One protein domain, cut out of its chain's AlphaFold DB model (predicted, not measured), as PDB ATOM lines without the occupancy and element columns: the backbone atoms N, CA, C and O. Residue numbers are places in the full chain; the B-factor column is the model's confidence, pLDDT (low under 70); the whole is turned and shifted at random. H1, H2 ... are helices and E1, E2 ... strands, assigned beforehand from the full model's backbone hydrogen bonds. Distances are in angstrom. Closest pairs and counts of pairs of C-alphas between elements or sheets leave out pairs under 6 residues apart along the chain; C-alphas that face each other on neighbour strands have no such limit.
ATOM      1  N   HIS A 110     107.223 182.223 127.936       87.19
ATOM      2  CA  HIS A 110     108.381 181.746 128.703       87.19
ATOM      3  C   HIS A 110     108.209 180.252 129.019       87.19
ATOM      4  O   HIS A 110     107.146 179.890 129.526       87.19
ATOM      5  N   PRO A 111     109.196 179.388 128.733       91.38
ATOM      6  CA  PRO A 111     109.096 177.966 129.033       91.38
ATOM      7  C   PRO A 111     109.238 177.704 130.538       91.38
ATOM      8  O   PRO A 111     110.088 178.298 131.198       91.38
ATOM      9  N   VAL A 112     108.404 176.813 131.069       92.38
ATOM     10  CA  VAL A 112     108.407 176.340 132.458       92.38
ATOM     11  C   VAL A 112     108.113 174.844 132.496       92.38
ATOM     12  O   VAL A 112     107.320 174.345 131.699       92.38
ATOM     13  N   VAL A 113     108.722 174.135 133.440       93.75
ATOM     14  CA  VAL A 113     108.374 172.746 133.755       93.75
ATOM     15  C   VAL A 113     107.330 172.767 134.866       93.75
ATOM     16  O   VAL A 113     107.556 173.367 135.917       93.75
ATOM     17  N   VAL A 114     106.175 172.156 134.622       92.38
ATOM     18  CA  VAL A 114     105.066 172.090 135.580       92.38
ATOM     19  C   VAL A 114     104.938 170.662 136.087       92.38
ATOM     20  O   VAL A 114     104.733 169.753 135.286       92.38
ATOM     21  N   ASP A 115     105.044 170.481 137.400       93.00
ATOM     22  CA  ASP A 115     104.795 169.209 138.086       93.00
ATOM     23  C   ASP A 115     103.289 169.032 138.334       93.00
ATOM     24  O   ASP A 115     102.630 169.901 138.911       93.00
ATOM     25  N   PHE A 116     102.746 167.907 137.878       91.25
ATOM     26  CA  PHE A 116     101.349 167.501 138.027       91.25
ATOM     27  C   PHE A 116     101.152 166.385 139.067       91.25
ATOM     28  O   PHE A 116     100.022 165.945 139.283       91.25
ATOM     29  N   GLY A 117     102.214 165.958 139.754       90.50
ATOM     30  CA  GLY A 117     102.172 165.030 140.880       90.50
ATOM     31  C   GLY A 117     102.718 163.631 140.582       90.50
ATOM     32  O   GLY A 117     103.139 163.308 139.474       90.50
ATOM     33  N   GLY A 118     102.705 162.785 141.617       91.19
ATOM     34  CA  GLY A 118     103.356 161.466 141.661       91.19
ATOM     35  C   GLY A 118     102.610 160.325 140.960       91.19
ATOM     36  O   GLY A 118     102.489 159.234 141.520       91.19
ATOM     37  N   SER A 119     102.067 160.572 139.772       91.31
ATOM     38  CA  SER A 119     101.514 159.531 138.900       91.31
ATOM     39  C   SER A 119     101.899 159.786 137.453       91.31
ATOM     40  O   SER A 119     101.902 160.934 137.026       91.31
ATOM     41  N   CYS A 120     102.094 158.733 136.656       91.62
ATOM     42  CA  CYS A 120     102.236 158.838 135.194       91.62
ATOM     43  C   CYS A 120     100.892 158.968 134.458       91.62
ATOM     44  O   CYS A 120     100.743 158.520 133.323       91.62
ATOM     45  N   GLU A 121      99.908 159.573 135.112       89.06
ATOM     46  CA  GLU A 121      98.622 159.929 134.534       89.06
ATOM     47  C   GLU A 121      98.427 161.427 134.717       89.06
ATOM     48  O   GLU A 121      98.724 161.969 135.784       89.06
ATOM     49  N   ILE A 122      97.934 162.094 133.675       88.06
ATOM     50  CA  ILE A 122      97.771 163.542 133.672       88.06
ATOM     51  C   ILE A 122      96.448 163.963 133.033       88.06
ATOM     52  O   ILE A 122      96.085 163.513 131.944       88.06
ATOM     53  N   ASP A 123      95.750 164.882 133.700       88.62
ATOM     54  CA  ASP A 123      94.639 165.641 133.130       88.62
ATOM     55  C   ASP A 123      94.903 167.142 133.286       88.62
ATOM     56  O   ASP A 123      94.627 167.748 134.320       88.62
ATOM     57  N   ALA A 124      95.471 167.739 132.238       88.69
ATOM     58  CA  ALA A 124      95.783 169.163 132.191       88.69
ATOM     59  C   ALA A 124      94.747 169.982 131.394       88.69
ATOM     60  O   ALA A 124      95.022 171.128 131.032       88.69
ATOM     61  N   ARG A 125      93.551 169.429 131.121       88.12
ATOM     62  CA  ARG A 125      92.511 170.091 130.304       88.12
ATOM     63  C   ARG A 125      92.044 171.425 130.863       88.12
ATOM     64  O   ARG A 125      91.607 172.279 130.101       88.12
ATOM     65  N   ASP A 126      92.109 171.600 132.179       85.81
ATOM     66  CA  ASP A 126      91.766 172.885 132.771       85.81
ATOM     67  C   ASP A 126      92.843 173.933 132.465       85.81
ATOM     68  O   ASP A 126      92.501 175.059 132.135       85.81
ATOM     69  N   TYR A 127      94.127 173.574 132.430       85.69
ATOM     70  CA  TYR A 127      95.229 174.531 132.277       85.69
ATOM     71  C   TYR A 127      95.524 174.934 130.827       85.69
ATOM     72  O   TYR A 127      96.009 176.042 130.594       85.69
ATOM     73  N   PHE A 128      95.209 174.076 129.853       86.81
ATOM     74  CA  PHE A 128      95.451 174.318 128.427       86.81
ATOM     75  C   PHE A 128      94.151 174.566 127.655       86.81
ATOM     76  O   PHE A 128      93.131 173.936 127.898       86.81
ATOM     77  N   ASN A 129      94.202 175.445 126.650       82.94
ATOM     78  CA  ASN A 129      93.093 175.657 125.704       82.94
ATOM     79  C   ASN A 129      93.201 174.769 124.442       82.94
ATOM     80  O   ASN A 129      92.628 175.067 123.397       82.94
ATOM     81  N   THR A 130      94.005 173.709 124.504       85.00
ATOM     82  CA  THR A 130      94.252 172.779 123.396       85.00
ATOM     83  C   THR A 130      93.856 171.370 123.800       85.00
ATOM     84  O   THR A 130      93.832 171.037 124.983       85.00
ATOM     85  N   GLU A 131      93.578 170.522 122.814       88.56
ATOM     86  CA  GLU A 131      93.269 169.118 123.073       88.56
ATOM     87  C   GLU A 131      94.441 168.383 123.755       88.56
ATOM     88  O   GLU A 131      95.604 168.730 123.510       88.56
ATOM     89  N   PRO A 132      94.162 167.332 124.557       91.38
ATOM     90  CA  PRO A 132      95.195 166.529 125.214       91.38
ATOM     91  C   PRO A 132      96.276 165.986 124.292       91.38
ATOM     92  O   PRO A 132      97.446 166.001 124.650       91.38
ATOM     93  N   SER A 133      95.913 165.587 123.075       90.12
ATOM     94  CA  SER A 133      96.857 165.126 122.049       90.12
ATOM     95  C   SER A 133      97.940 166.154 121.704       90.12
ATOM     96  O   SER A 133      99.017 165.777 121.251       90.12
ATOM     97  N   VAL A 134      97.678 167.448 121.914       90.44
ATOM     98  CA  VAL A 134      98.606 168.529 121.576       90.44
ATOM     99  C   VAL A 134      99.563 168.806 122.731       90.44
ATOM    100  O   VAL A 134     100.774 168.830 122.512       90.44
ATOM    101  N   TYR A 135      99.046 168.993 123.951       91.12
ATOM    102  CA  TYR A 135      99.896 169.290 125.110       91.12
ATOM    103  C   TYR A 135     100.628 168.046 125.639       91.12
ATOM    104  O   TYR A 135     101.703 168.179 126.209       91.12
ATOM    105  N   ASN A 136     100.123 166.831 125.393       93.25
ATOM    106  CA  ASN A 136     100.810 165.600 125.805       93.25
ATOM    107  C   ASN A 136     102.122 165.353 125.046       93.25
ATOM    108  O   ASN A 136     102.948 164.584 125.522       93.25
ATOM    109  N   ASN A 137     102.367 166.035 123.921       92.25
ATOM    110  CA  ASN A 137     103.676 165.996 123.260       92.25
ATOM    111  C   ASN A 137     104.792 166.529 124.174       92.25
ATOM    112  O   ASN A 137     105.949 166.147 124.026       92.25
ATOM    113  N   SER A 138     104.458 167.396 125.131       92.75
ATOM    114  CA  SER A 138     105.416 167.967 126.077       92.75
ATOM    115  C   SER A 138     105.364 167.340 127.470       92.75
ATOM    116  O   SER A 138     106.015 167.840 128.388       92.75
ATOM    117  N   TRP A 139     104.596 166.260 127.634       94.38
ATOM    118  CA  TRP A 139     104.493 165.511 128.881       94.38
ATOM    119  C   TRP A 139     105.571 164.434 128.962       94.38
ATOM    120  O   TRP A 139     105.799 163.720 127.985       94.38
ATOM    121  N   ARG A 140     106.196 164.291 130.132       94.19
ATOM    122  CA  ARG A 140     107.108 163.194 130.477       94.19
ATOM    123  C   ARG A 140     106.833 162.707 131.898       94.19
ATOM    124  O   ARG A 140     106.322 163.463 132.722       94.19
ATOM    125  N   CYS A 141     107.176 161.445 132.172       94.25
ATOM    126  CA  CYS A 141     107.040 160.846 133.504       94.25
ATOM    127  C   CYS A 141     108.361 160.279 134.071       94.25
ATOM    128  O   CYS A 141     108.458 159.068 134.301       94.25
ATOM    129  N   PRO A 142     109.405 161.104 134.269       92.19
ATOM    130  CA  PRO A 142     110.587 160.685 135.012       92.19
ATOM    131  C   PRO A 142     110.225 160.357 136.469       92.19
ATOM    132  O   PRO A 142     109.436 161.053 137.108       92.19
ATOM    133  N   ASP A 143     110.792 159.266 136.987       90.69
ATOM    134  CA  ASP A 143     110.689 158.839 138.392       90.69
ATOM    135  C   ASP A 143     109.258 158.725 138.957       90.69
ATOM    136  O   ASP A 143     109.030 158.854 140.159       90.69
ATOM    137  N   GLY A 144     108.272 158.453 138.097       91.81
ATOM    138  CA  GLY A 144     106.870 158.306 138.501       91.81
ATOM    139  C   GLY A 144     106.136 159.626 138.752       91.81
ATOM    140  O   GLY A 144     105.002 159.595 139.228       91.81
ATOM    141  N   HIS A 145     106.746 160.766 138.422       93.69
ATOM    142  CA  HIS A 145     106.142 162.094 138.517       93.69
ATOM    143  C   HIS A 145     105.792 162.637 137.132       93.69
ATOM    144  O   HIS A 145     106.615 162.595 136.221       93.69
ATOM    145  N   SER A 146     104.580 163.167 136.964       94.50
ATOM    146  CA  SER A 146     104.158 163.771 135.699       94.50
ATOM    147  C   SER A 146     104.633 165.209 135.588       94.50
ATOM    148  O   SER A 146     104.198 166.066 136.351       94.50
ATOM    149  N   TYR A 147     105.422 165.494 134.558       94.94
ATOM    150  CA  TYR A 147     105.850 166.844 134.223       94.94
ATOM    151  C   TYR A 147     105.357 167.234 132.835       94.94
ATOM    152  O   TYR A 147     105.387 166.425 131.909       94.94
ATOM    153  N   ILE A 148     104.931 168.485 132.670       94.94
ATOM    154  CA  ILE A 148     104.673 169.082 131.355       94.94
ATOM    155  C   ILE A 148     105.590 170.281 131.163       94.94
ATOM    156  O   ILE A 148     105.568 171.224 131.956       94.94
ATOM    157  N   LEU A 149     106.330 170.287 130.056       94.94
ATOM    158  CA  LEU A 149     107.012 171.482 129.578       94.94
ATOM    159  C   LEU A 149     105.993 172.401 128.887       94.94
ATOM    160  O   LEU A 149     105.417 172.067 127.848       94.94
ATOM    161  N   ALA A 150     105.735 173.556 129.490       93.62
ATOM    162  CA  ALA A 150     104.675 174.476 129.104       93.62
ATOM    163  C   ALA A 150     105.204 175.895 128.902       93.62
ATOM    164  O   ALA A 150     106.261 176.272 129.391       93.62
ATOM    165  N   GLY A 151     104.441 176.713 128.191       91.38
ATOM    166  CA  GLY A 151     104.679 178.138 128.062       91.38
ATOM    167  C   GLY A 151     103.763 178.948 128.971       91.38
ATOM    168  O   GLY A 151     102.544 178.814 128.883       91.38
ATOM    169  N   VAL A 152     104.325 179.864 129.757       87.06
ATOM    170  CA  VAL A 152     103.569 180.907 130.461       87.06
ATOM    171  C   VAL A 152     103.680 182.236 129.721       87.06
ATOM    172  O   VAL A 152     104.764 182.718 129.377       87.06
ATOM    173  N   SER A 153     102.533 182.840 129.426       72.38
ATOM    174  CA  SER A 153     102.498 184.158 128.798       72.38
ATOM    175  C   SER A 153     102.549 185.251 129.869       72.38
ATOM    176  O   SER A 153     101.861 185.190 130.881       72.38
ATOM    177  N   SER A 154     103.362 186.285 129.642       57.47
ATOM    178  CA  SER A 154     103.461 187.441 130.549       57.47
ATOM    179  C   SER A 154     102.244 188.375 130.472       57.47
ATOM    180  O   SER A 154     102.213 189.405 131.138       57.47
ATOM    181  N   GLY A 155     101.291 188.084 129.587       54.72
ATOM    182  CA  GLY A 155     100.043 188.814 129.448       54.72
ATOM    183  C   GLY A 155      98.912 187.848 129.722       54.72
ATOM    184  O   GLY A 155      98.562 187.069 128.843       54.72
ATOM    185  N   GLN A 156      98.342 187.893 130.925       49.50
ATOM    186  CA  GLN A 156      97.045 187.269 131.128       49.50
ATOM    187  C   GLN A 156      96.082 187.960 130.165       49.50
ATOM    188  O   GLN A 156      95.836 189.162 130.293       49.50
ATOM    189  N   ASN A 157      95.589 187.230 129.162       47.62
ATOM    190  CA  ASN A 157      94.446 187.705 128.402       47.62
ATOM    191  C   ASN A 157      93.371 188.019 129.435       47.62
ATOM    192  O   ASN A 157      92.992 187.152 130.224       47.62
ATOM    193  N   LYS A 175      92.290 178.219 134.707       65.00
ATOM    194  CA  LYS A 175      91.993 177.824 133.348       65.00
ATOM    195  C   LYS A 175      92.759 178.619 132.304       65.00
ATOM    196  O   LYS A 175      92.800 179.847 132.348       65.00
ATOM    197  N   TRP A 176      93.295 177.897 131.321       70.50
ATOM    198  CA  TRP A 176      93.964 178.456 130.132       70.50
ATOM    199  C   TRP A 176      95.204 179.304 130.455       70.50
ATOM    200  O   TRP A 176      95.562 180.226 129.719       70.50
ATOM    201  N   THR A 177      95.850 178.992 131.576       78.38
ATOM    202  CA  THR A 177      97.061 179.653 132.068       78.38
ATOM    203  C   THR A 177      98.321 179.176 131.349       78.38
ATOM    204  O   THR A 177      99.289 179.934 131.242       78.38
ATOM    205  N   LEU A 178      98.300 177.952 130.808       87.81
ATOM    206  CA  LEU A 178      99.419 177.329 130.114       87.81
ATOM    207  C   LEU A 178      99.190 177.292 128.600       87.81
ATOM    208  O   LEU A 178      98.073 177.158 128.096       87.81
ATOM    209  N   SER A 179     100.280 177.424 127.852       88.44
ATOM    210  CA  SER A 179     100.308 177.363 126.392       88.44
ATOM    211  C   SER A 179     101.274 176.290 125.918       88.44
ATOM    212  O   SER A 179     102.324 176.079 126.520       88.44
ATOM    213  N   VAL A 180     100.953 175.638 124.805       90.69
ATOM    214  CA  VAL A 180     101.881 174.709 124.154       90.69
ATOM    215  C   VAL A 180     103.008 175.506 123.494       90.69
ATOM    216  O   VAL A 180     102.764 176.515 122.825       90.69
ATOM    217  N   LEU A 181     104.250 175.070 123.701       91.25
ATOM    218  CA  LEU A 181     105.424 175.702 123.105       91.25
ATOM    219  C   LEU A 181     105.486 175.393 121.608       91.25
ATOM    220  O   LEU A 181     105.247 174.270 121.166       91.25
ATOM    221  N   LYS A 182     105.793 176.409 120.801       88.62
ATOM    222  CA  LYS A 182     105.857 176.250 119.345       88.62
ATOM    223  C   LYS A 182     106.991 175.296 118.972       88.62
ATOM    224  O   LYS A 182     108.108 175.475 119.450       88.62
ATOM    225  N   GLY A 183     106.697 174.340 118.092       87.69
ATOM    226  CA  GLY A 183     107.685 173.377 117.595       87.69
ATOM    227  C   GLY A 183     107.980 172.228 118.559       87.69
ATOM    228  O   GLY A 183     108.853 171.422 118.274       87.69
ATOM    229  N   ILE A 184     107.260 172.104 119.680       89.81
ATOM    230  CA  ILE A 184     107.517 171.051 120.677       89.81
ATOM    231  C   ILE A 184     107.329 169.630 120.121       89.81
ATOM    232  O   ILE A 184     107.991 168.687 120.542       89.81
ATOM    233  N   GLN A 185     106.463 169.477 119.118       89.25
ATOM    234  CA  GLN A 185     106.269 168.222 118.393       89.25
ATOM    235  C   GLN A 185     107.478 167.816 117.534       89.25
ATOM    236  O   GLN A 185     107.540 166.684 117.077       89.25
ATOM    237  N   GLU A 186     108.433 168.717 117.295       89.12
ATOM    238  CA  GLU A 186     109.660 168.420 116.543       89.12
ATOM    239  C   GLU A 186     110.773 167.843 117.434       89.12
ATOM    240  O   GLU A 186     111.831 167.486 116.929       89.12
ATOM    241  N   LEU A 187     110.537 167.759 118.751       90.50
ATOM    242  CA  LEU A 187     111.492 167.296 119.768       90.50
ATOM    243  C   LEU A 187     111.081 165.945 120.383       90.50
ATOM    244  O   LEU A 187     111.408 165.659 121.535       90.50
ATOM    245  N   GLN A 188     110.279 165.149 119.665       82.38
ATOM    246  CA  GLN A 188     109.776 163.869 120.182       82.38
ATOM    247  C   GLN A 188     110.823 162.759 120.136       82.38
ATOM    248  O   GLN A 188     110.908 161.988 121.086       82.38
ATOM    249  N   ASP A 189     111.623 162.731 119.072       80.38
ATOM    250  CA  ASP A 189     112.592 161.673 118.792       80.38
ATOM    251  C   ASP A 189     114.020 162.233 118.796       80.38
ATOM    252  O   ASP A 189     114.225 163.430 118.595       80.38
ATOM    253  N   ASP A 190     115.010 161.373 119.012       78.38
ATOM    254  CA  ASP A 190     116.444 161.687 119.056       78.38
ATOM    255  C   ASP A 190     117.075 161.912 117.666       78.38
ATOM    256  O   ASP A 190     118.065 162.631 117.551       78.38
ATOM    257  N   ASP A 191     116.475 161.399 116.589       76.88
ATOM    258  CA  ASP A 191     116.896 161.660 115.198       76.88
ATOM    259  C   ASP A 191     116.278 162.951 114.622       76.88
ATOM    260  O   ASP A 191     115.730 162.999 113.517       76.88
ATOM    261  N   ASN A 192     116.297 164.028 115.409       81.75
ATOM    262  CA  ASN A 192     115.718 165.307 115.009       81.75
ATOM    263  C   ASN A 192     116.772 166.306 114.496       81.75
ATOM    264  O   ASN A 192     117.958 166.280 114.836       81.75
ATOM    265  N   GLN A 193     116.314 167.269 113.690       81.62
ATOM    266  CA  GLN A 193     117.171 168.316 113.118       81.62
ATOM    267  C   GLN A 193     117.824 169.235 114.171       81.62
ATOM    268  O   GLN A 193     118.808 169.918 113.872       81.62
ATOM    269  N   TRP A 194     117.322 169.213 115.405       83.88
ATOM    270  CA  TRP A 194     117.726 170.034 116.544       83.88
ATOM    271  C   TRP A 194     118.838 169.389 117.381       83.88
ATOM    272  O   TRP A 194     118.938 169.605 118.584       83.88
ATOM    273  N   GLY A 195     119.700 168.597 116.736       81.19
ATOM    274  CA  GLY A 195     120.845 167.961 117.391       81.19
ATOM    275  C   GLY A 195     120.442 166.857 118.366       81.19
ATOM    276  O   GLY A 195     121.159 166.635 119.334       81.19
ATOM    277  N   GLY A 196     119.289 166.225 118.140       85.81
ATOM    278  CA  GLY A 196     118.772 165.160 118.995       85.81
ATOM    279  C   GLY A 196     118.340 165.612 120.385       85.81
ATOM    280  O   GLY A 196     118.261 164.796 121.296       85.81
ATOM    281  N   VAL A 197     118.065 166.908 120.562       89.12
ATOM    282  CA  VAL A 197     117.461 167.427 121.795       89.12
ATOM    283  C   VAL A 197     116.010 166.981 121.861       89.12
ATOM    284  O   VAL A 197     115.228 167.273 120.956       89.12
ATOM    285  N   THR A 198     115.644 166.312 122.942       92.50
ATOM    286  CA  THR A 198     114.286 165.814 123.181       92.50
ATOM    287  C   THR A 198     113.573 166.627 124.260       92.50
ATOM    288  O   THR A 198     114.180 167.425 124.974       92.50
ATOM    289  N   VAL A 199     112.262 166.431 124.416       92.31
ATOM    290  CA  VAL A 199     111.525 167.003 125.561       92.31
ATOM    291  C   VAL A 199     112.074 166.485 126.896       92.31
ATOM    292  O   VAL A 199     112.072 167.233 127.869       92.31
ATOM    293  N   ASP A 200     112.569 165.243 126.940       91.00
ATOM    294  CA  ASP A 200     113.191 164.670 128.137       91.00
ATOM    295  C   ASP A 200     114.418 165.476 128.567       91.00
ATOM    296  O   ASP A 200     114.504 165.866 129.729       91.00
ATOM    297  N   ASP A 201     115.291 165.833 127.621       89.81
ATOM    298  CA  ASP A 201     116.473 166.667 127.888       89.81
ATOM    299  C   ASP A 201     116.095 168.034 128.474       89.81
ATOM    300  O   ASP A 201     116.787 168.581 129.323       89.81
ATOM    301  N   LEU A 202     114.967 168.597 128.038       90.88
ATOM    302  CA  LEU A 202     114.509 169.912 128.489       90.88
ATOM    303  C   LEU A 202     113.765 169.877 129.834       90.88
ATOM    304  O   LEU A 202     113.605 170.926 130.458       90.88
ATOM    305  N   ILE A 203     113.279 168.707 130.263       89.94
ATOM    306  CA  ILE A 203     112.601 168.515 131.556       89.94
ATOM    307  C   ILE A 203     113.583 168.040 132.629       89.94
ATOM    308  O   ILE A 203     113.528 168.534 133.753       89.94
ATOM    309  N   ILE A 204     114.447 167.081 132.293       87.94
ATOM    310  CA  ILE A 204     115.356 166.414 133.234       87.94
ATOM    311  C   ILE A 204     116.671 167.197 133.372       87.94
ATOM    312  O   ILE A 204     117.171 167.336 134.492       87.94
ATOM    313  N   GLY A 205     117.166 167.766 132.266       72.56
ATOM    314  CA  GLY A 205     118.467 168.436 132.181       72.56
ATOM    315  C   GLY A 205     119.579 167.536 131.664       72.56
ATOM    316  O   GLY A 205     119.706 166.396 132.162       72.56
TER     317      GLY A 205
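What this domain is: This is residues 110 to 157 and 175 to 205 of the 205 residues of an uncharacterized protein of Candidatus Bathyarchaeota archaeon (UniProt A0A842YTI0). With little regular structure, this is a two-stranded antiparallel ribbon, E1 and E2, with H1 and H3 packed on it and H2 on H1. The 79 printed residues include E1, H1, E2, H2 and H3 in that order; the class is mixed. The whole is compact, radius of gyration of the C-alphas 12.4 A, spanning 36 by 28 by 21 A.

How they stand to each other: E1, residues 110 to 115, is antiparallel to E2, 147 to 152, with N 112 and O 150 within hydrogen-bond range, 2.8 A. The C-alpha of Leu 149 in E2 is closest to Ser 138 of H1, 132 to 138, at 5.2 A, and to Ile 203 of H3, 199 to 204, at 6.6 A. H2, 184 to 187, touches H1, closest C-alphas 185 and 137, 5.9 A. Every O i to N i+4 pair is within range in H3, 1 of 3 in H1, with 2 of 4 O i to N i+3.

Where its parts are: E1, 16.1 A long, begins at C-alpha 110 (108.381, 181.746, 128.703); H3 ends at C-alpha 204 (115.356, 166.414, 133.234).

The domain as a whole: Residues 158 to 174 are cut out, C-alphas 157 and 175 lying 11.3 A apart. Links E1 to H1 and H2 to H3 are long. Residues 154 to 157 and 175 have pLDDT under 70.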